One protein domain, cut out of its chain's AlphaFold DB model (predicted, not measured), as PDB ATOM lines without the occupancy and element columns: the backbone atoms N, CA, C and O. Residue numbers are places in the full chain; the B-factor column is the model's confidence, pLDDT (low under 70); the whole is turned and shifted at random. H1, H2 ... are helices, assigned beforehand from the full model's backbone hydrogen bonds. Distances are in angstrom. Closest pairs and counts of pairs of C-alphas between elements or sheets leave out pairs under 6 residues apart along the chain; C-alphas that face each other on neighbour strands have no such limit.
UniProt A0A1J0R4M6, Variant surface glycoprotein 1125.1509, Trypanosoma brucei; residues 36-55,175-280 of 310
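Overview. This is residues 36 to 55 and 175 to 280 of the 310 residues of the protein "Variant surface glycoprotein 1125.1509" of Trypanosoma brucei (UniProt A0A1J0R4M6). Three helices stand side by side, H1 between H5 and H3, each running opposite to its neighbour; H4 crosses H3 at nearly a right angle, with H1 and H4 on different sides of H3. Long loops join H2 to H3, H3 to H4 and H4 to H5, little H2 sits near one end of H4, and residues 255 to 260 stick out. The printed part has 126 residues, with five named helices in the order H1 to H5 and no named strand; the class is all helix, though under half of the residues are in named elements. It is compact, with a radius of gyration of the C-alphas of 14.5 A and spans of 44 by 31 by 27 A.

Arrangement. H1, residues 36 to 49, touches H5, residues 266 to 279, at a shallow tilt of 20 degrees, opposite ways; their closest C-alphas, of Ala 41 and Phe 276, are 4.9 A apart. H1 also touches H3, residues 203 to 211, at a shallow tilt of 16 degrees, opposite ways, closest at the C-alphas of Tyr 46 and Ile 203, 6.2 A. H3 is the hub, touching three helices. H4, residues 237 to 248, touches H3 about perpendicular, at 86 degrees, with the C-alphas of Val 208 and Trp 244 closest at 5.7 A. H2, residues 187 to 190, only just touches H3, with 3 pairs of C-alphas within 8 A, the closest those of Met 190 and Ala 205, 7.1 A. H3 and H5 are apart. Every O i to N i+4 pair is within hydrogen-bond range in H1, H3, H4 and H5; H2 is too short for such a pair.

Along the chain. H1 begins at C-alpha 36 (-19.567, 26.274, -6.144) and is 19.7 A long. H5 is 20.0 A long and ends at C-alpha 279 (-29.150, 24.031, -5.091). H4 is 15.9 A, H3 11.9 A and H2 5.1 A.

Size, cuts and confidence. The C-alphas farthest apart, of Ala 55 and Thr 215, are 46.5 A apart. Residues 56 to 174 are not printed; C-alphas 55 and 175 are 16.7 A apart across the cut. The links H2 to H3, H3 to H4 and H4 to H5 are long, with 12, 25 and 17 residues. Mean pLDDT of the printed part is 84.8; residues 253 to 262 are under 70.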
ATOM      1  N   ALA A  36     -19.793  25.946  -7.556       83.25
ATOM      2  CA  ALA A  36     -19.567  26.274  -6.144       83.25
ATOM      3  C   ALA A  36     -20.820  26.108  -5.256       83.25
ATOM      4  O   ALA A  36     -20.719  25.666  -4.109       83.25
ATOM      5  N   VAL A  37     -22.015  26.408  -5.782       83.75
ATOM      6  CA  VAL A  37     -23.286  26.227  -5.051       83.75
ATOM      7  C   VAL A  37     -23.593  24.741  -4.839       83.75
ATOM      8  O   VAL A  37     -23.905  24.332  -3.720       83.75
ATOM      9  N   GLY A  38     -23.463  23.930  -5.893       86.94
ATOM     10  CA  GLY A  38     -23.658  22.479  -5.816       86.94
ATOM     11  C   GLY A  38     -22.633  21.811  -4.900       86.94
ATOM     12  O   GLY A  38     -23.000  20.993  -4.059       86.94
ATOM     13  N   PHE A  39     -21.370  22.233  -4.987       89.19
ATOM     14  CA  PHE A  39     -20.294  21.779  -4.112       89.19
ATOM     15  C   PHE A  39     -20.597  22.055  -2.639       89.19
ATOM     16  O   PHE A  39     -20.533  21.140  -1.821       89.19
ATOM     17  N   SER A  40     -20.984  23.289  -2.295       87.75
ATOM     18  CA  SER A  40     -21.321  23.649  -0.913       87.75
ATOM     19  C   SER A  40     -22.444  22.769  -0.362       87.75
ATOM     20  O   SER A  40     -22.332  22.246   0.746       87.75
ATOM     21  N   ALA A  41     -23.508  22.564  -1.141       89.00
ATOM     22  CA  ALA A  41     -24.644  21.761  -0.711       89.00
ATOM     23  C   ALA A  41     -24.287  20.271  -0.553       89.00
ATOM     24  O   ALA A  41     -24.666  19.643   0.438       89.00
ATOM     25  N   LEU A  42     -23.509  19.708  -1.483       91.94
ATOM     26  CA  LEU A  42     -23.024  18.330  -1.388       91.94
ATOM     27  C   LEU A  42     -22.030  18.139  -0.236       91.94
ATOM     28  O   LEU A  42     -22.086  17.117   0.441       91.94
ATOM     29  N   CYS A  43     -21.167  19.114   0.059       91.19
ATOM     30  CA  CYS A  43     -20.295  19.054   1.233       91.19
ATOM     31  C   CYS A  43     -21.082  19.097   2.547       91.19
ATOM     32  O   CYS A  43     -20.698  18.439   3.513       91.19
ATOM     33  N   GLU A  44     -22.178  19.852   2.624       89.06
ATOM     34  CA  GLU A  44     -23.059  19.822   3.795       89.06
ATOM     35  C   GLU A  44     -23.745  18.463   3.956       89.06
ATOM     36  O   GLU A  44     -23.758  17.918   5.063       89.06
ATOM     37  N   ALA A  45     -24.244  17.883   2.860       91.50
ATOM     38  CA  ALA A  45     -24.796  16.530   2.853       91.50
ATOM     39  C   ALA A  45     -23.748  15.489   3.273       91.50
ATOM     40  O   ALA A  45     -24.015  14.673   4.154       91.50
ATOM     41  N   TYR A  46     -22.531  15.569   2.728       92.56
ATOM     42  CA  TYR A  46     -21.408  14.705   3.094       92.56
ATOM     43  C   TYR A  46     -21.064  14.830   4.583       92.56
ATOM     44  O   TYR A  46     -20.895  13.833   5.285       92.56
ATOM     45  N   ASN A  47     -21.006  16.053   5.108       90.44
ATOM     46  CA  ASN A  47     -20.710  16.301   6.516       90.44
ATOM     47  C   ASN A  47     -21.808  15.787   7.457       90.44
ATOM     48  O   ASN A  47     -21.490  15.307   8.547       90.44
ATOM     49  N   ALA A  48     -23.078  15.867   7.049       90.06
ATOM     50  CA  ALA A  48     -24.186  15.265   7.783       90.06
ATOM     51  C   ALA A  48     -24.115  13.728   7.740       90.06
ATOM     52  O   ALA A  48     -24.274  13.082   8.773       90.06
ATOM     53  N   ALA A  49     -23.811  13.145   6.579       91.81
ATOM     54  CA  ALA A  49     -23.703  11.698   6.402       91.81
ATOM     55  C   ALA A  49     -22.505  11.080   7.143       91.81
ATOM     56  O   ALA A  49     -22.574   9.952   7.620       91.81
ATOM     57  N   THR A  50     -21.413  11.828   7.305       90.94
ATOM     58  CA  THR A  50     -20.186  11.349   7.964       90.94
ATOM     59  C   THR A  50     -20.026  11.828   9.408       90.94
ATOM     60  O   THR A  50     -18.944  11.723   9.991       90.94
ATOM     61  N   GLY A  51     -21.049  12.449   9.998       87.44
ATOM     62  CA  GLY A  51     -21.016  12.857  11.403       87.44
ATOM     63  C   GLY A  51     -21.347  11.735  12.373       87.44
ATOM     64  O   GLY A  51     -21.969  10.732  12.036       87.44
ATOM     65  N   THR A  52     -20.876  11.906  13.605       86.25
ATOM     66  CA  THR A  52     -21.054  10.930  14.677       86.25
ATOM     67  C   THR A  52     -22.486  10.961  15.193       86.25
ATOM     68  O   THR A  52     -23.037  12.034  15.440       86.25
ATOM     69  N   ILE A  53     -23.062   9.780  15.404       85.25
ATOM     70  CA  ILE A  53     -24.344   9.592  16.088       85.25
ATOM     71  C   ILE A  53     -24.059   8.869  17.405       85.25
ATOM     72  O   ILE A  53     -23.592   7.727  17.387       85.25
ATOM     73  N   THR A  54     -24.330   9.525  18.528       80.81
ATOM     74  CA  THR A  54     -24.120   9.018  19.895       80.81
ATOM     75  C   THR A  54     -25.431   8.473  20.457       80.81
ATOM     76  O   THR A  54     -26.500   9.031  20.205       80.81
ATOM     77  N   ALA A  55     -25.373   7.345  21.168       78.06
ATOM     78  CA  ALA A  55     -26.571   6.704  21.716       78.06
ATOM     79  C   ALA A  55     -27.109   7.471  22.928       78.06
ATOM     80  O   ALA A  55     -28.317   7.622  23.082       78.06
ATOM     81  N   GLU A 175     -20.713   0.376   6.341       93.88
ATOM     82  CA  GLU A 175     -20.017   1.038   7.439       93.88
ATOM     83  C   GLU A 175     -19.236   2.246   6.936       93.88
ATOM     84  O   GLU A 175     -18.622   2.223   5.863       93.88
ATOM     85  N   LEU A 176     -19.238   3.315   7.737       92.44
ATOM     86  CA  LEU A 176     -18.501   4.524   7.411       92.44
ATOM     87  C   LEU A 176     -16.997   4.267   7.532       92.44
ATOM     88  O   LEU A 176     -16.493   3.843   8.570       92.44
ATOM     89  N   ARG A 177     -16.276   4.596   6.466       93.62
ATOM     90  CA  ARG A 177     -14.821   4.494   6.364       93.62
ATOM     91  C   ARG A 177     -14.308   5.504   5.349       93.62
ATOM     92  O   ARG A 177     -15.091   6.156   4.659       93.62
ATOM     93  N   ASP A 178     -12.993   5.597   5.216       91.56
ATOM     94  CA  ASP A 178     -12.415   6.279   4.064       91.56
ATOM     95  C   ASP A 178     -12.844   5.592   2.759       91.56
ATOM     96  O   ASP A 178     -12.901   4.355   2.664       91.56
ATOM     97  N   ALA A 179     -13.138   6.421   1.755       93.06
ATOM     98  CA  ALA A 179     -13.419   5.962   0.405       93.06
ATOM     99  C   ALA A 179     -12.181   5.272  -0.187       93.06
ATOM    100  O   ALA A 179     -11.042   5.705   0.011       93.06
ATOM    101  N   LYS A 180     -12.420   4.193  -0.921       95.38
ATOM    102  CA  LYS A 180     -11.432   3.344  -1.583       95.38
ATOM    103  C   LYS A 180     -11.733   3.303  -3.074       95.38
ATOM    104  O   LYS A 180     -12.806   3.690  -3.514       95.38
ATOM    105  N   GLN A 181     -10.788   2.793  -3.858       95.75
ATOM    106  CA  GLN A 181     -10.928   2.722  -5.314       95.75
ATOM    107  C   GLN A 181     -12.198   1.973  -5.747       95.75
ATOM    108  O   GLN A 181     -12.833   2.371  -6.710       95.75
ATOM    109  N   ASN A 182     -12.594   0.921  -5.031       93.38
ATOM    110  CA  ASN A 182     -13.782   0.127  -5.349       93.38
ATOM    111  C   ASN A 182     -15.117   0.810  -5.002       93.38
ATOM    112  O   ASN A 182     -16.153   0.215  -5.266       93.38
ATOM    113  N   ASP A 183     -15.097   2.006  -4.406       93.94
ATOM    114  CA  ASP A 183     -16.296   2.829  -4.188       93.94
ATOM    115  C   ASP A 183     -16.561   3.778  -5.373       93.94
ATOM    116  O   ASP A 183     -17.489   4.589  -5.340       93.94
ATOM    117  N   PHE A 184     -15.716   3.703  -6.405       95.06
ATOM    118  CA  PHE A 184     -15.782   4.500  -7.620       95.06
ATOM    119  C   PHE A 184     -15.774   3.597  -8.855       95.06
ATOM    120  O   PHE A 184     -15.410   2.421  -8.808       95.06
ATOM    121  N   GLU A 185     -16.130   4.180  -9.993       94.25
ATOM    122  CA  GLU A 185     -16.109   3.524 -11.300       94.25
ATOM    123  C   GLU A 185     -15.349   4.376 -12.319       94.25
ATOM    124  O   GLU A 185     -14.781   5.406 -11.975       94.25
ATOM    125  N   ALA A 186     -15.311   3.933 -13.578       94.25
ATOM    126  CA  ALA A 186     -14.828   4.761 -14.675       94.25
ATOM    127  C   ALA A 186     -15.800   5.910 -14.974       94.25
ATOM    128  O   ALA A 186     -17.019   5.763 -14.827       94.25
ATOM    129  N   HIS A 187     -15.283   7.027 -15.488       93.25
ATOM    130  CA  HIS A 187     -16.064   8.247 -15.738       93.25
ATOM    131  C   HIS A 187     -17.277   7.986 -16.629       93.25
ATOM    132  O   HIS A 187     -18.379   8.478 -16.372       93.25
ATOM    133  N   ALA A 188     -17.084   7.161 -17.661       88.62
ATOM    134  CA  ALA A 188     -18.122   6.774 -18.606       88.62
ATOM    135  C   ALA A 188     -19.286   5.988 -17.984       88.62
ATOM    136  O   ALA A 188     -20.325   5.897 -18.631       88.62
ATOM    137  N   ALA A 189     -19.123   5.432 -16.780       88.44
ATOM    138  CA  ALA A 189     -20.173   4.744 -16.032       88.44
ATOM    139  C   ALA A 189     -20.688   5.590 -14.858       88.44
ATOM    140  O   ALA A 189     -21.897   5.731 -14.658       88.44
ATOM    141  N   MET A 190     -19.768   6.216 -14.122       90.50
ATOM    142  CA  MET A 190     -20.062   6.944 -12.890       90.50
ATOM    143  C   MET A 190     -20.717   8.308 -13.128       90.50
ATOM    144  O   MET A 190     -21.672   8.640 -12.445       90.50
ATOM    145  N   CYS A 191     -20.249   9.114 -14.085       89.31
ATOM    146  CA  CYS A 191     -20.782  10.475 -14.272       89.31
ATOM    147  C   CYS A 191     -21.875  10.559 -15.342       89.31
ATOM    148  O   CYS A 191     -22.575  11.563 -15.443       89.31
ATOM    149  N   THR A 192     -22.054   9.496 -16.126       81.88
ATOM    150  CA  THR A 192     -23.102   9.391 -17.156       81.88
ATOM    151  C   THR A 192     -24.347   8.638 -16.664       81.88
ATOM    152  O   THR A 192     -25.377   8.666 -17.334       81.88
ATOM    153  N   GLY A 193     -24.269   7.973 -15.501       76.56
ATOM    154  CA  GLY A 193     -25.401   7.308 -14.845       76.56
ATOM    155  C   GLY A 193     -25.669   5.860 -15.234       76.56
ATOM    156  O   GLY A 193     -26.717   5.332 -14.869       76.56
ATOM    157  N   THR A 194     -24.749   5.199 -15.934       80.00
ATOM    158  CA  THR A 194     -24.895   3.778 -16.301       80.00
ATOM    159  C   THR A 194     -24.283   2.814 -15.275       80.00
ATOM    160  O   THR A 194     -24.568   1.619 -15.322       80.00
ATOM    161  N   GLY A 195     -23.477   3.330 -14.342       79.62
ATOM    162  CA  GLY A 195     -22.777   2.582 -13.299       79.62
ATOM    163  C   GLY A 195     -23.554   2.369 -11.998       79.62
ATOM    164  O   GLY A 195     -24.543   3.048 -11.703       79.62
ATOM    165  N   THR A 196     -23.064   1.448 -11.167       81.50
ATOM    166  CA  THR A 196     -23.579   1.197  -9.807       81.50
ATOM    167  C   THR A 196     -23.267   2.340  -8.838       81.50
ATOM    168  O   THR A 196     -24.061   2.604  -7.936       81.50
ATOM    169  N   HIS A 197     -22.193   3.086  -9.100       82.12
ATOM    170  CA  HIS A 197     -21.785   4.307  -8.400       82.12
ATOM    171  C   HIS A 197     -22.158   5.593  -9.166       82.12
ATOM    172  O   HIS A 197     -21.520   6.625  -8.988       82.12
ATOM    173  N   GLY A 198     -23.180   5.530 -10.033       79.00
ATOM    174  CA  GLY A 198     -23.664   6.649 -10.853       79.00
ATOM    175  C   GLY A 198     -24.128   7.903 -10.076       79.00
ATOM    176  O   GLY A 198     -24.169   7.888  -8.841       79.00
ATOM    177  N   PRO A 199     -24.574   8.976 -10.762       81.81
ATOM    178  CA  PRO A 199     -25.050  10.183 -10.099       81.81
ATOM    179  C   PRO A 199     -26.258   9.889  -9.203       81.81
ATOM    180  O   PRO A 199     -27.152   9.115  -9.564       81.81
ATOM    181  N   GLY A 200     -26.275  10.493  -8.018       82.88
ATOM    182  CA  GLY A 200     -27.281  10.287  -6.981       82.88
ATOM    183  C   GLY A 200     -27.182   8.942  -6.254       82.88
ATOM    184  O   GLY A 200     -28.083   8.617  -5.478       82.88
ATOM    185  N   LYS A 201     -26.139   8.133  -6.498       89.44
ATOM    186  CA  LYS A 201     -25.904   6.874  -5.765       89.44
ATOM    187  C   LYS A 201     -25.097   7.086  -4.494       89.44
ATOM    188  O   LYS A 201     -25.439   6.508  -3.468       89.44
ATOM    189  N   THR A 202     -24.051   7.907  -4.561       93.44
ATOM    190  CA  THR A 202     -23.233   8.269  -3.397       93.44
ATOM    191  C   THR A 202     -22.823   9.731  -3.478       93.44
ATOM    192  O   THR A 202     -22.523  10.244  -4.557       93.44
ATOM    193  N   ILE A 203     -22.753  10.393  -2.325       94.56
ATOM    194  CA  ILE A 203     -22.349  11.800  -2.245       94.56
ATOM    195  C   ILE A 203     -20.893  11.973  -2.708       94.56
ATOM    196  O   ILE A 203     -20.566  12.974  -3.343       94.56
ATOM    197  N   THR A 204     -20.007  11.006  -2.431       94.62
ATOM    198  CA  THR A 204     -18.617  11.056  -2.910       94.62
ATOM    199  C   THR A 204     -18.511  10.998  -4.428       94.62
ATOM    200  O   THR A 204     -17.731  11.759  -4.996       94.62
ATOM    201  N   ALA A 205     -19.292  10.141  -5.095       93.75
ATOM    202  CA  ALA A 205     -19.306  10.081  -6.555       93.75
ATOM    203  C   ALA A 205     -19.874  11.374  -7.157       93.75
ATOM    204  O   ALA A 205     -19.276  11.924  -8.081       93.75
ATOM    205  N   ASP A 206     -20.953  11.910  -6.576       93.00
ATOM    206  CA  ASP A 206     -21.548  13.180  -7.004       93.00
ATOM    207  C   ASP A 206     -20.553  14.342  -6.893       93.00
ATOM    208  O   ASP A 206     -20.415  15.129  -7.826       93.00
ATOM    209  N   LEU A 207     -19.806  14.425  -5.786       93.50
ATOM    210  CA  LEU A 207     -18.753  15.427  -5.602       93.50
ATOM    211  C   LEU A 207     -17.626  15.276  -6.626       93.50
ATOM    212  O   LEU A 207     -17.173  16.277  -7.174       93.50
ATOM    213  N   VAL A 208     -17.177  14.049  -6.905       94.56
ATOM    214  CA  VAL A 208     -16.131  13.802  -7.910       94.56
ATOM    215  C   VAL A 208     -16.606  14.199  -9.305       94.56
ATOM    216  O   VAL A 208     -15.874  14.901  -9.999       94.56
ATOM    217  N   CYS A 209     -17.817  13.808  -9.704       92.25
ATOM    218  CA  CYS A 209     -18.372  14.155 -11.012       92.25
ATOM    219  C   CYS A 209     -18.618  15.658 -11.161       92.25
ATOM    220  O   CYS A 209     -18.339  16.224 -12.213       92.25
ATOM    221  N   LEU A 210     -19.106  16.320 -10.108       90.50
ATOM    222  CA  LEU A 210     -19.364  17.756 -10.131       90.50
ATOM    223  C   LEU A 210     -18.064  18.575 -10.135       90.50
ATOM    224  O   LEU A 210     -17.987  19.618 -10.782       90.50
ATOM    225  N   CYS A 211     -17.049  18.132  -9.391       91.25
ATOM    226  CA  CYS A 211     -15.844  18.919  -9.137       91.25
ATOM    227  C   CYS A 211     -14.616  18.486  -9.931       91.25
ATOM    228  O   CYS A 211     -13.511  18.945  -9.636       91.25
ATOM    229  N   SER A 212     -14.789  17.646 -10.949       91.62
ATOM    230  CA  SER A 212     -13.713  17.277 -11.864       91.62
ATOM    231  C   SER A 212     -13.975  17.822 -13.264       91.62
ATOM    232  O   SER A 212     -15.087  17.754 -13.775       91.62
ATOM    233  N   GLY A 213     -12.944  18.373 -13.901       86.75
ATOM    234  CA  GLY A 213     -13.070  18.948 -15.237       86.75
ATOM    235  C   GLY A 213     -11.727  19.113 -15.936       86.75
ATOM    236  O   GLY A 213     -10.686  19.235 -15.294       86.75
ATOM    237  N   ALA A 214     -11.732  19.098 -17.271       82.31
ATOM    238  CA  ALA A 214     -10.506  19.201 -18.060       82.31
ATOM    239  C   ALA A 214      -9.888  20.611 -17.986       82.31
ATOM    240  O   ALA A 214      -8.837  20.815 -17.380       82.31
ATOM    241  N   THR A 215     -10.550  21.612 -18.578       77.06
ATOM    242  CA  THR A 215     -10.075  23.007 -18.542       77.06
ATOM    243  C   THR A 215     -10.570  23.674 -17.261       77.06
ATOM    244  O   THR A 215     -11.765  23.656 -16.992       77.06
ATOM    245  N   ASN A 216      -9.662  24.260 -16.473       72.00
ATOM    246  CA  ASN A 216      -9.954  24.900 -15.179       72.00
ATOM    247  C   ASN A 216     -10.554  23.982 -14.092       72.00
ATOM    248  O   ASN A 216     -11.066  24.496 -13.100       72.00
ATOM    249  N   GLY A 217     -10.425  22.652 -14.204       79.31
ATOM    250  CA  GLY A 217     -10.973  21.700 -13.223       79.31
ATOM    251  C   GLY A 217     -10.539  21.948 -11.779       79.31
ATOM    252  O   GLY A 217     -11.337  21.802 -10.867       79.31
ATOM    253  N   ALA A 218      -9.316  22.441 -11.565       85.31
ATOM    254  CA  ALA A 218      -8.817  22.815 -10.239       85.31
ATOM    255  C   ALA A 218      -9.570  23.988  -9.571       85.31
ATOM    256  O   ALA A 218      -9.304  24.289  -8.411       85.31
ATOM    257  N   ASN A 219     -10.456  24.684 -10.292       85.62
ATOM    258  CA  ASN A 219     -11.263  25.782  -9.756       85.62
ATOM    259  C   ASN A 219     -12.773  25.591  -9.957       85.62
ATOM    260  O   ASN A 219     -13.540  26.459  -9.562       85.62
ATOM    261  N   ILE A 220     -13.211  24.491 -10.578       85.19
ATOM    262  CA  ILE A 220     -14.590  24.345 -11.073       85.19
ATOM    263  C   ILE A 220     -15.648  24.418  -9.957       85.19
ATOM    264  O   ILE A 220     -16.768  24.876 -10.182       85.19
ATOM    265  N   CYS A 221     -15.281  24.022  -8.736       87.88
ATOM    266  CA  CYS A 221     -16.137  24.060  -7.550       87.88
ATOM    267  C   CYS A 221     -15.816  25.227  -6.604       87.88
ATOM    268  O   CYS A 221     -16.255  25.242  -5.453       87.88
ATOM    269  N   GLY A 222     -15.059  26.214  -7.084       84.94
ATOM    270  CA  GLY A 222     -14.579  27.352  -6.315       84.94
ATOM    271  C   GLY A 222     -13.076  27.551  -6.487       84.94
ATOM    272  O   GLY A 222     -12.349  26.647  -6.883       84.94
ATOM    273  N   THR A 223     -12.574  28.732  -6.130       84.75
ATOM    274  CA  THR A 223     -11.136  29.045  -6.215       84.75
ATOM    275  C   THR A 223     -10.273  28.011  -5.475       84.75
ATOM    276  O   THR A 223     -10.329  27.915  -4.248       84.75
ATOM    277  N   GLY A 224      -9.447  27.272  -6.222       85.56
ATOM    278  CA  GLY A 224      -8.593  26.198  -5.709       85.56
ATOM    279  C   GLY A 224      -9.339  24.932  -5.281       85.56
ATOM    280  O   GLY A 224      -8.774  24.146  -4.528       85.56
ATOM    281  N   ILE A 225     -10.596  24.759  -5.703       88.75
ATOM    282  CA  ILE A 225     -11.451  23.619  -5.372       88.75
ATOM    283  C   ILE A 225     -11.841  22.875  -6.653       88.75
ATOM    284  O   ILE A 225     -12.591  23.381  -7.492       88.75
ATOM    285  N   GLY A 226     -11.375  21.632  -6.757       89.62
ATOM    286  CA  GLY A 226     -11.717  20.694  -7.821       89.62
ATOM    287  C   GLY A 226     -10.518  19.853  -8.247       89.62
ATOM    288  O   GLY A 226      -9.466  19.894  -7.610       89.62
ATOM    289  N   SER A 227     -10.668  19.077  -9.318       91.94
ATOM    290  CA  SER A 227      -9.611  18.200  -9.821       91.94
ATOM    291  C   SER A 227      -9.574  18.137 -11.348       91.94
ATOM    292  O   SER A 227     -10.574  18.317 -12.040       91.94
ATOM    293  N   THR A 228      -8.391  17.844 -11.886       93.00
ATOM    294  CA  THR A 228      -8.180  17.523 -13.308       93.00
ATOM    295  C   THR A 228      -7.834  16.047 -13.508       93.00
ATOM    296  O   THR A 228      -7.307  15.675 -14.554       93.00
ATOM    297  N   LYS A 229      -8.037  15.206 -12.486       93.50
ATOM    298  CA  LYS A 229      -7.647  13.789 -12.510       93.50
ATOM    299  C   LYS A 229      -8.700  12.872 -13.119       93.50
ATOM    300  O   LYS A 229      -8.329  11.775 -13.513       93.50
ATOM    301  N   TYR A 230      -9.958  13.307 -13.193       94.00
ATOM    302  CA  TYR A 230     -11.103  12.483 -13.584       94.00
ATOM    303  C   TYR A 230     -12.082  13.277 -14.468       94.00
ATOM    304  O   TYR A 230     -13.090  13.803 -14.018       94.00
ATOM    305  N   THR A 231     -11.713  13.464 -15.725       89.44
ATOM    306  CA  THR A 231     -12.223  14.505 -16.630       89.44
ATOM    307  C   THR A 231     -12.852  13.975 -17.912       89.44
ATOM    308  O   THR A 231     -13.553  14.718 -18.597       89.44
ATOM    309  N   ASN A 232     -12.554  12.735 -18.295       87.44
ATOM    310  CA  ASN A 232     -12.989  12.168 -19.564       87.44
ATOM    311  C   ASN A 232     -13.323  10.681 -19.422       87.44
ATOM    312  O   ASN A 232     -12.994  10.039 -18.432       87.44
ATOM    313  N   THR A 233     -13.959  10.118 -20.448       86.00
ATOM    314  CA  THR A 233     -14.489   8.748 -20.447       86.00
ATOM    315  C   THR A 233     -13.445   7.642 -20.291       86.00
ATOM    316  O   THR A 233     -13.839   6.528 -19.951       86.00
ATOM    317  N   ALA A 234     -12.157   7.916 -20.531       89.62
ATOM    318  CA  ALA A 234     -11.077   6.953 -20.334       89.62
ATOM    319  C   ALA A 234     -10.568   6.903 -18.883       89.62
ATOM    320  O   ALA A 234      -9.870   5.953 -18.533       89.62
ATOM    321  N   ASP A 235     -10.909   7.892 -18.050       94.62
ATOM    322  CA  ASP A 235     -10.469   7.939 -16.657       94.62
ATOM    323  C   ASP A 235     -11.208   6.890 -15.810       94.62
ATOM    324  O   ASP A 235     -12.423   6.694 -15.933       94.62
ATOM    325  N   ASP A 236     -10.461   6.211 -14.939       95.31
ATOM    326  CA  ASP A 236     -10.922   5.039 -14.195       95.31
ATOM    327  C   ASP A 236     -11.217   5.323 -12.706       95.31
ATOM    328  O   ASP A 236     -11.156   6.452 -12.213       95.31
ATOM    329  N   ALA A 237     -11.529   4.273 -11.948       95.94
ATOM    330  CA  ALA A 237     -11.815   4.388 -10.521       95.94
ATOM    331  C   ALA A 237     -10.613   4.881  -9.681       95.94
ATOM    332  O   ALA A 237     -10.797   5.499  -8.630       95.94
ATOM    333  N   ALA A 238      -9.370   4.630 -10.111       97.50
ATOM    334  CA  ALA A 238      -8.180   5.134  -9.424       97.50
ATOM    335  C   ALA A 238      -8.008   6.641  -9.659       97.50
ATOM    336  O   ALA A 238      -7.652   7.377  -8.734       97.50
ATOM    337  N   ASN A 239      -8.313   7.109 -10.873       97.50
ATOM    338  CA  ASN A 239      -8.429   8.531 -11.185       97.50
ATOM    339  C   ASN A 239      -9.508   9.216 -10.325       97.50
ATOM    340  O   ASN A 239      -9.253  10.285  -9.764       97.50
ATOM    341  N   ALA A 240     -10.675   8.585 -10.158       96.38
ATOM    342  CA  ALA A 240     -11.755   9.095  -9.308       96.38
ATOM    343  C   ALA A 240     -11.337   9.222  -7.834       96.38
ATOM    344  O   ALA A 240     -11.592  10.247  -7.203       96.38
ATOM    345  N   LEU A 241     -10.633   8.225  -7.284       97.12
ATOM    346  CA  LEU A 241     -10.131   8.275  -5.907       97.12
ATOM    347  C   LEU A 241      -9.110   9.408  -5.692       97.12
ATOM    348  O   LEU A 241      -9.097  10.047  -4.634       97.12
ATOM    349  N   GLN A 242      -8.253   9.672  -6.683       96.81
ATOM    350  CA  GLN A 242      -7.331  10.812  -6.640       96.81
ATOM    351  C   GLN A 242      -8.103  12.133  -6.643       96.81
ATOM    352  O   GLN A 242      -7.867  12.966  -5.771       96.81
ATOM    353  N   ALA A 243      -9.082  12.284  -7.541       95.69
ATOM    354  CA  ALA A 243      -9.945  13.462  -7.570       95.69
ATOM    355  C   ALA A 243     -10.681  13.665  -6.237       95.69
ATOM    356  O   ALA A 243     -10.683  14.765  -5.687       95.69
ATOM    357  N   TRP A 244     -11.234  12.597  -5.656       95.50
ATOM    358  CA  TRP A 244     -11.849  12.643  -4.330       95.50
ATOM    359  C   TRP A 244     -10.874  13.132  -3.256       95.50
ATOM    360  O   TRP A 244     -11.245  13.927  -2.395       95.50
ATOM    361  N   THR A 245      -9.619  12.687  -3.301       94.00
ATOM    362  CA  THR A 245      -8.592  13.113  -2.343       94.00
ATOM    363  C   THR A 245      -8.304  14.611  -2.446       94.00
ATOM    364  O   THR A 245      -8.183  15.260  -1.404       94.00
ATOM    365  N   ASP A 246      -8.272  15.162  -3.663       91.62
ATOM    366  CA  ASP A 246      -8.134  16.604  -3.894       91.62
ATOM    367  C   ASP A 246      -9.341  17.360  -3.303       91.62
ATOM    368  O   ASP A 246      -9.185  18.309  -2.535       91.62
ATOM    369  N   ILE A 247     -10.559  16.884  -3.586       93.12
ATOM    370  CA  ILE A 247     -11.820  17.569  -3.259       93.12
ATOM    371  C   ILE A 247     -12.166  17.493  -1.763       93.12
ATOM    372  O   ILE A 247     -12.559  18.498  -1.165       93.12
ATOM    373  N   LYS A 248     -12.026  16.320  -1.126       90.19
ATOM    374  CA  LYS A 248     -12.582  16.045   0.216       90.19
ATOM    375  C   LYS A 248     -12.087  17.002   1.293       90.19
ATOM    376  O   LYS A 248     -12.821  17.327   2.224       90.19
ATOM    377  N   SER A 249     -10.848  17.474   1.159       86.38
ATOM    378  CA  SER A 249     -10.212  18.382   2.119       86.38
ATOM    379  C   SER A 249     -10.912  19.749   2.207       86.38
ATOM    380  O   SER A 249     -10.797  20.451   3.218       86.38
ATOM    381  N   HIS A 250     -11.687  20.103   1.178       88.00
ATOM    382  CA  HIS A 250     -12.432  21.352   1.089       88.00
ATOM    383  C   HIS A 250     -13.849  21.257   1.665       88.00
ATOM    384  O   HIS A 250     -14.434  22.294   1.977       88.00
ATOM    385  N   CYS A 251     -14.377  20.052   1.916       85.88
ATOM    386  CA  CYS A 251     -15.629  19.858   2.652       85.88
ATOM    387  C   CYS A 251     -15.431  20.063   4.162       85.88
ATOM    388  O   CYS A 251     -15.722  19.193   4.984       85.88
ATOM    389  N   LYS A 252     -14.925  21.232   4.561       71.12
ATOM    390  CA  LYS A 252     -14.704  21.552   5.972       71.12
ATOM    391  C   LYS A 252     -16.045  21.630   6.692       71.12
ATOM    392  O   LYS A 252     -16.926  22.398   6.311       71.12
ATOM    393  N   ARG A 253     -16.188  20.881   7.785       57.81
ATOM    394  CA  ARG A 253     -17.278  21.119   8.737       57.81
ATOM    395  C   ARG A 253     -17.108  22.538   9.273       57.81
ATOM    396  O   ARG A 253     -16.034  22.868   9.775       57.81
ATOM    397  N   ALA A 254     -18.173  23.338   9.265       45.94
ATOM    398  CA  ALA A 254     -18.203  24.673   9.882       45.94
ATOM    399  C   ALA A 254     -17.833  24.680  11.388       45.94
ATOM    400  O   ALA A 254     -17.741  25.736  11.999       45.94
ATOM    401  N   SER A 255     -17.621  23.506  11.996       40.69
ATOM    402  CA  SER A 255     -17.260  23.303  13.399       40.69
ATOM    403  C   SER A 255     -15.851  22.729  13.609       40.69
ATOM    404  O   SER A 255     -15.575  22.251  14.708       40.69
ATOM    405  N   ALA A 256     -14.969  22.723  12.600       42.22
ATOM    406  CA  ALA A 256     -13.599  22.209  12.757       42.22
ATOM    407  C   ALA A 256     -12.787  22.956  13.845       42.22
ATOM    408  O   ALA A 256     -11.837  22.393  14.379       42.22
ATOM    409  N   ASP A 257     -13.218  24.164  14.233       38.75
ATOM    410  CA  ASP A 257     -12.632  24.954  15.326       38.75
ATOM    411  C   ASP A 257     -13.233  24.683  16.718       38.75
ATOM    412  O   ASP A 257     -12.748  25.204  17.723       38.75
ATOM    413  N   THR A 258     -14.266  23.847  16.837       38.06
ATOM    414  CA  THR A 258     -14.826  23.471  18.142       38.06
ATOM    415  C   THR A 258     -14.482  22.022  18.442       38.06
ATOM    416  O   THR A 258     -14.833  21.131  17.678       38.06
ATOM    417  N   LYS A 259     -13.835  21.781  19.588       37.41
ATOM    418  CA  LYS A 259     -13.430  20.471  20.147       37.41
ATOM    419  C   LYS A 259     -14.575  19.453  20.349       37.41
ATOM    420  O   LYS A 259     -14.379  18.419  20.975       37.41
ATOM    421  N   THR A 260     -15.756  19.732  19.821       43.12
ATOM    422  CA  THR A 260     -16.905  18.842  19.721       43.12
ATOM    423  C   THR A 260     -17.181  18.637  18.238       43.12
ATOM    424  O   THR A 260     -17.714  19.536  17.580       43.12
ATOM    425  N   ALA A 261     -16.809  17.476  17.694       51.25
ATOM    426  CA  ALA A 261     -17.330  17.049  16.401       51.25
ATOM    427  C   ALA A 261     -18.857  17.208  16.454       51.25
ATOM    428  O   ALA A 261     -19.502  16.673  17.355       51.25
ATOM    429  N   LYS A 262     -19.425  18.041  15.575       59.88
ATOM    430  CA  LYS A 262     -20.862  18.309  15.588       59.88
ATOM    431  C   LYS A 262     -21.570  16.994  15.278       59.88
ATOM    432  O   LYS A 262     -21.435  16.478  14.170       59.88
ATOM    433  N   GLU A 263     -22.269  16.456  16.272       76.12
ATOM    434  CA  GLU A 263     -23.062  15.241  16.126       76.12
ATOM    435  C   GLU A 263     -24.062  15.397  14.980       76.12
ATOM    436  O   GLU A 263     -24.679  16.459  14.804       76.12
ATOM    437  N   THR A 264     -24.252  14.325  14.218       85.38
ATOM    438  CA  THR A 264     -25.325  14.271  13.234       85.38
ATOM    439  C   THR A 264     -26.646  14.099  13.964       85.38
ATOM    440  O   THR A 264     -26.852  13.163  14.729       85.38
ATOM    441  N   THR A 265     -27.562  15.028  13.705       85.50
ATOM    442  CA  THR A 265     -28.931  15.004  14.223       85.50
ATOM    443  C   THR A 265     -29.912  14.968  13.060       85.50
ATOM    444  O   THR A 265     -29.572  15.380  11.948       85.50
ATOM    445  N   ALA A 266     -31.158  14.565  13.320       85.56
ATOM    446  CA  ALA A 266     -32.220  14.616  12.315       85.56
ATOM    447  C   ALA A 266     -32.350  16.018  11.688       85.56
ATOM    448  O   ALA A 266     -32.416  16.145  10.472       85.56
ATOM    449  N   ALA A 267     -32.268  17.080  12.499       83.19
ATOM    450  CA  ALA A 267     -32.312  18.459  12.014       83.19
ATOM    451  C   ALA A 267     -31.136  18.810  11.084       83.19
ATOM    452  O   ALA A 267     -31.328  19.526  10.103       83.19
ATOM    453  N   ALA A 268     -29.932  18.296  11.360       85.12
ATOM    454  CA  ALA A 268     -28.774  18.500  10.490       85.12
ATOM    455  C   ALA A 268     -28.966  17.810   9.128       85.12
ATOM    456  O   ALA A 268     -28.701  18.428   8.100       85.12
ATOM    457  N   ILE A 269     -29.488  16.578   9.120       87.50
ATOM    458  CA  ILE A 269     -29.801  15.836   7.889       87.50
ATOM    459  C   ILE A 269     -30.892  16.561   7.090       87.50
ATOM    460  O   ILE A 269     -30.727  16.796   5.895       87.50
ATOM    461  N   THR A 270     -31.985  16.974   7.742       86.12
ATOM    462  CA  THR A 270     -33.075  17.714   7.085       86.12
ATOM    463  C   THR A 270     -32.589  19.034   6.495       86.12
ATOM    464  O   THR A 270     -32.958  19.368   5.372       86.12
ATOM    465  N   SER A 271     -31.742  19.773   7.217       82.69
ATOM    466  CA  SER A 271     -31.155  21.016   6.712       82.69
ATOM    467  C   SER A 271     -30.274  20.765   5.491       82.69
ATOM    468  O   SER A 271     -30.411  21.478   4.502       82.69
ATOM    469  N   ALA A 272     -29.404  19.753   5.533       87.31
ATOM    470  CA  ALA A 272     -28.537  19.421   4.407       87.31
ATOM    471  C   ALA A 272     -29.348  19.007   3.169       87.31
ATOM    472  O   ALA A 272     -29.054  19.449   2.060       87.31
ATOM    473  N   LEU A 273     -30.422  18.233   3.357       86.56
ATOM    474  CA  LEU A 273     -31.327  17.857   2.270       86.56
ATOM    475  C   LEU A 273     -32.047  19.073   1.675       86.56
ATOM    476  O   LEU A 273     -32.116  19.200   0.454       86.56
ATOM    477  N   ALA A 274     -32.559  19.978   2.511       82.50
ATOM    478  CA  ALA A 274     -33.207  21.202   2.044       82.50
ATOM    479  C   ALA A 274     -32.229  22.096   1.263       82.50
ATOM    480  O   ALA A 274     -32.581  22.630   0.210       82.50
ATOM    481  N   ASN A 275     -30.987  22.210   1.740       81.06
ATOM    482  CA  ASN A 275     -29.943  22.973   1.065       81.06
ATOM    483  C   ASN A 275     -29.585  22.344  -0.288       81.06
ATOM    484  O   ASN A 275     -29.565  23.061  -1.291       81.06
ATOM    485  N   PHE A 276     -29.431  21.018  -0.352       84.88
ATOM    486  CA  PHE A 276     -29.244  20.286  -1.608       84.88
ATOM    487  C   PHE A 276     -30.396  20.506  -2.592       84.88
ATOM    488  O   PHE A 276     -30.165  20.932  -3.720       84.88
ATOM    489  N   GLN A 277     -31.645  20.327  -2.155       84.50
ATOM    490  CA  GLN A 277     -32.829  20.580  -2.983       84.50
ATOM    491  C   GLN A 277     -32.878  22.020  -3.502       84.50
ATOM    492  O   GLN A 277     -33.270  22.259  -4.640       84.50
ATOM    493  N   SER A 278     -32.455  22.985  -2.685       77.44
ATOM    494  CA  SER A 278     -32.422  24.392  -3.077       77.44
ATOM    495  C   SER A 278     -31.324  24.725  -4.093       77.44
ATOM    496  O   SER A 278     -31.436  25.758  -4.760       77.44
ATOM    497  N   ALA A 279     -30.282  23.892  -4.178       79.94
ATOM    498  CA  ALA A 279     -29.150  24.031  -5.091       79.94
ATOM    499  C   ALA A 279     -29.405  23.366  -6.454       79.94
ATOM    500  O   ALA A 279     -28.785  23.758  -7.444       79.94
ATOM    501  N   LEU A 280     -30.338  22.410  -6.533       73.31
ATOM    502  CA  LEU A 280     -30.748  21.799  -7.800       73.31
ATOM    503  C   LEU A 280     -31.199  22.870  -8.807       73.31
ATOM    504  O   LEU A 280     -31.907  23.819  -8.463       73.31
TER     505      LEU A 280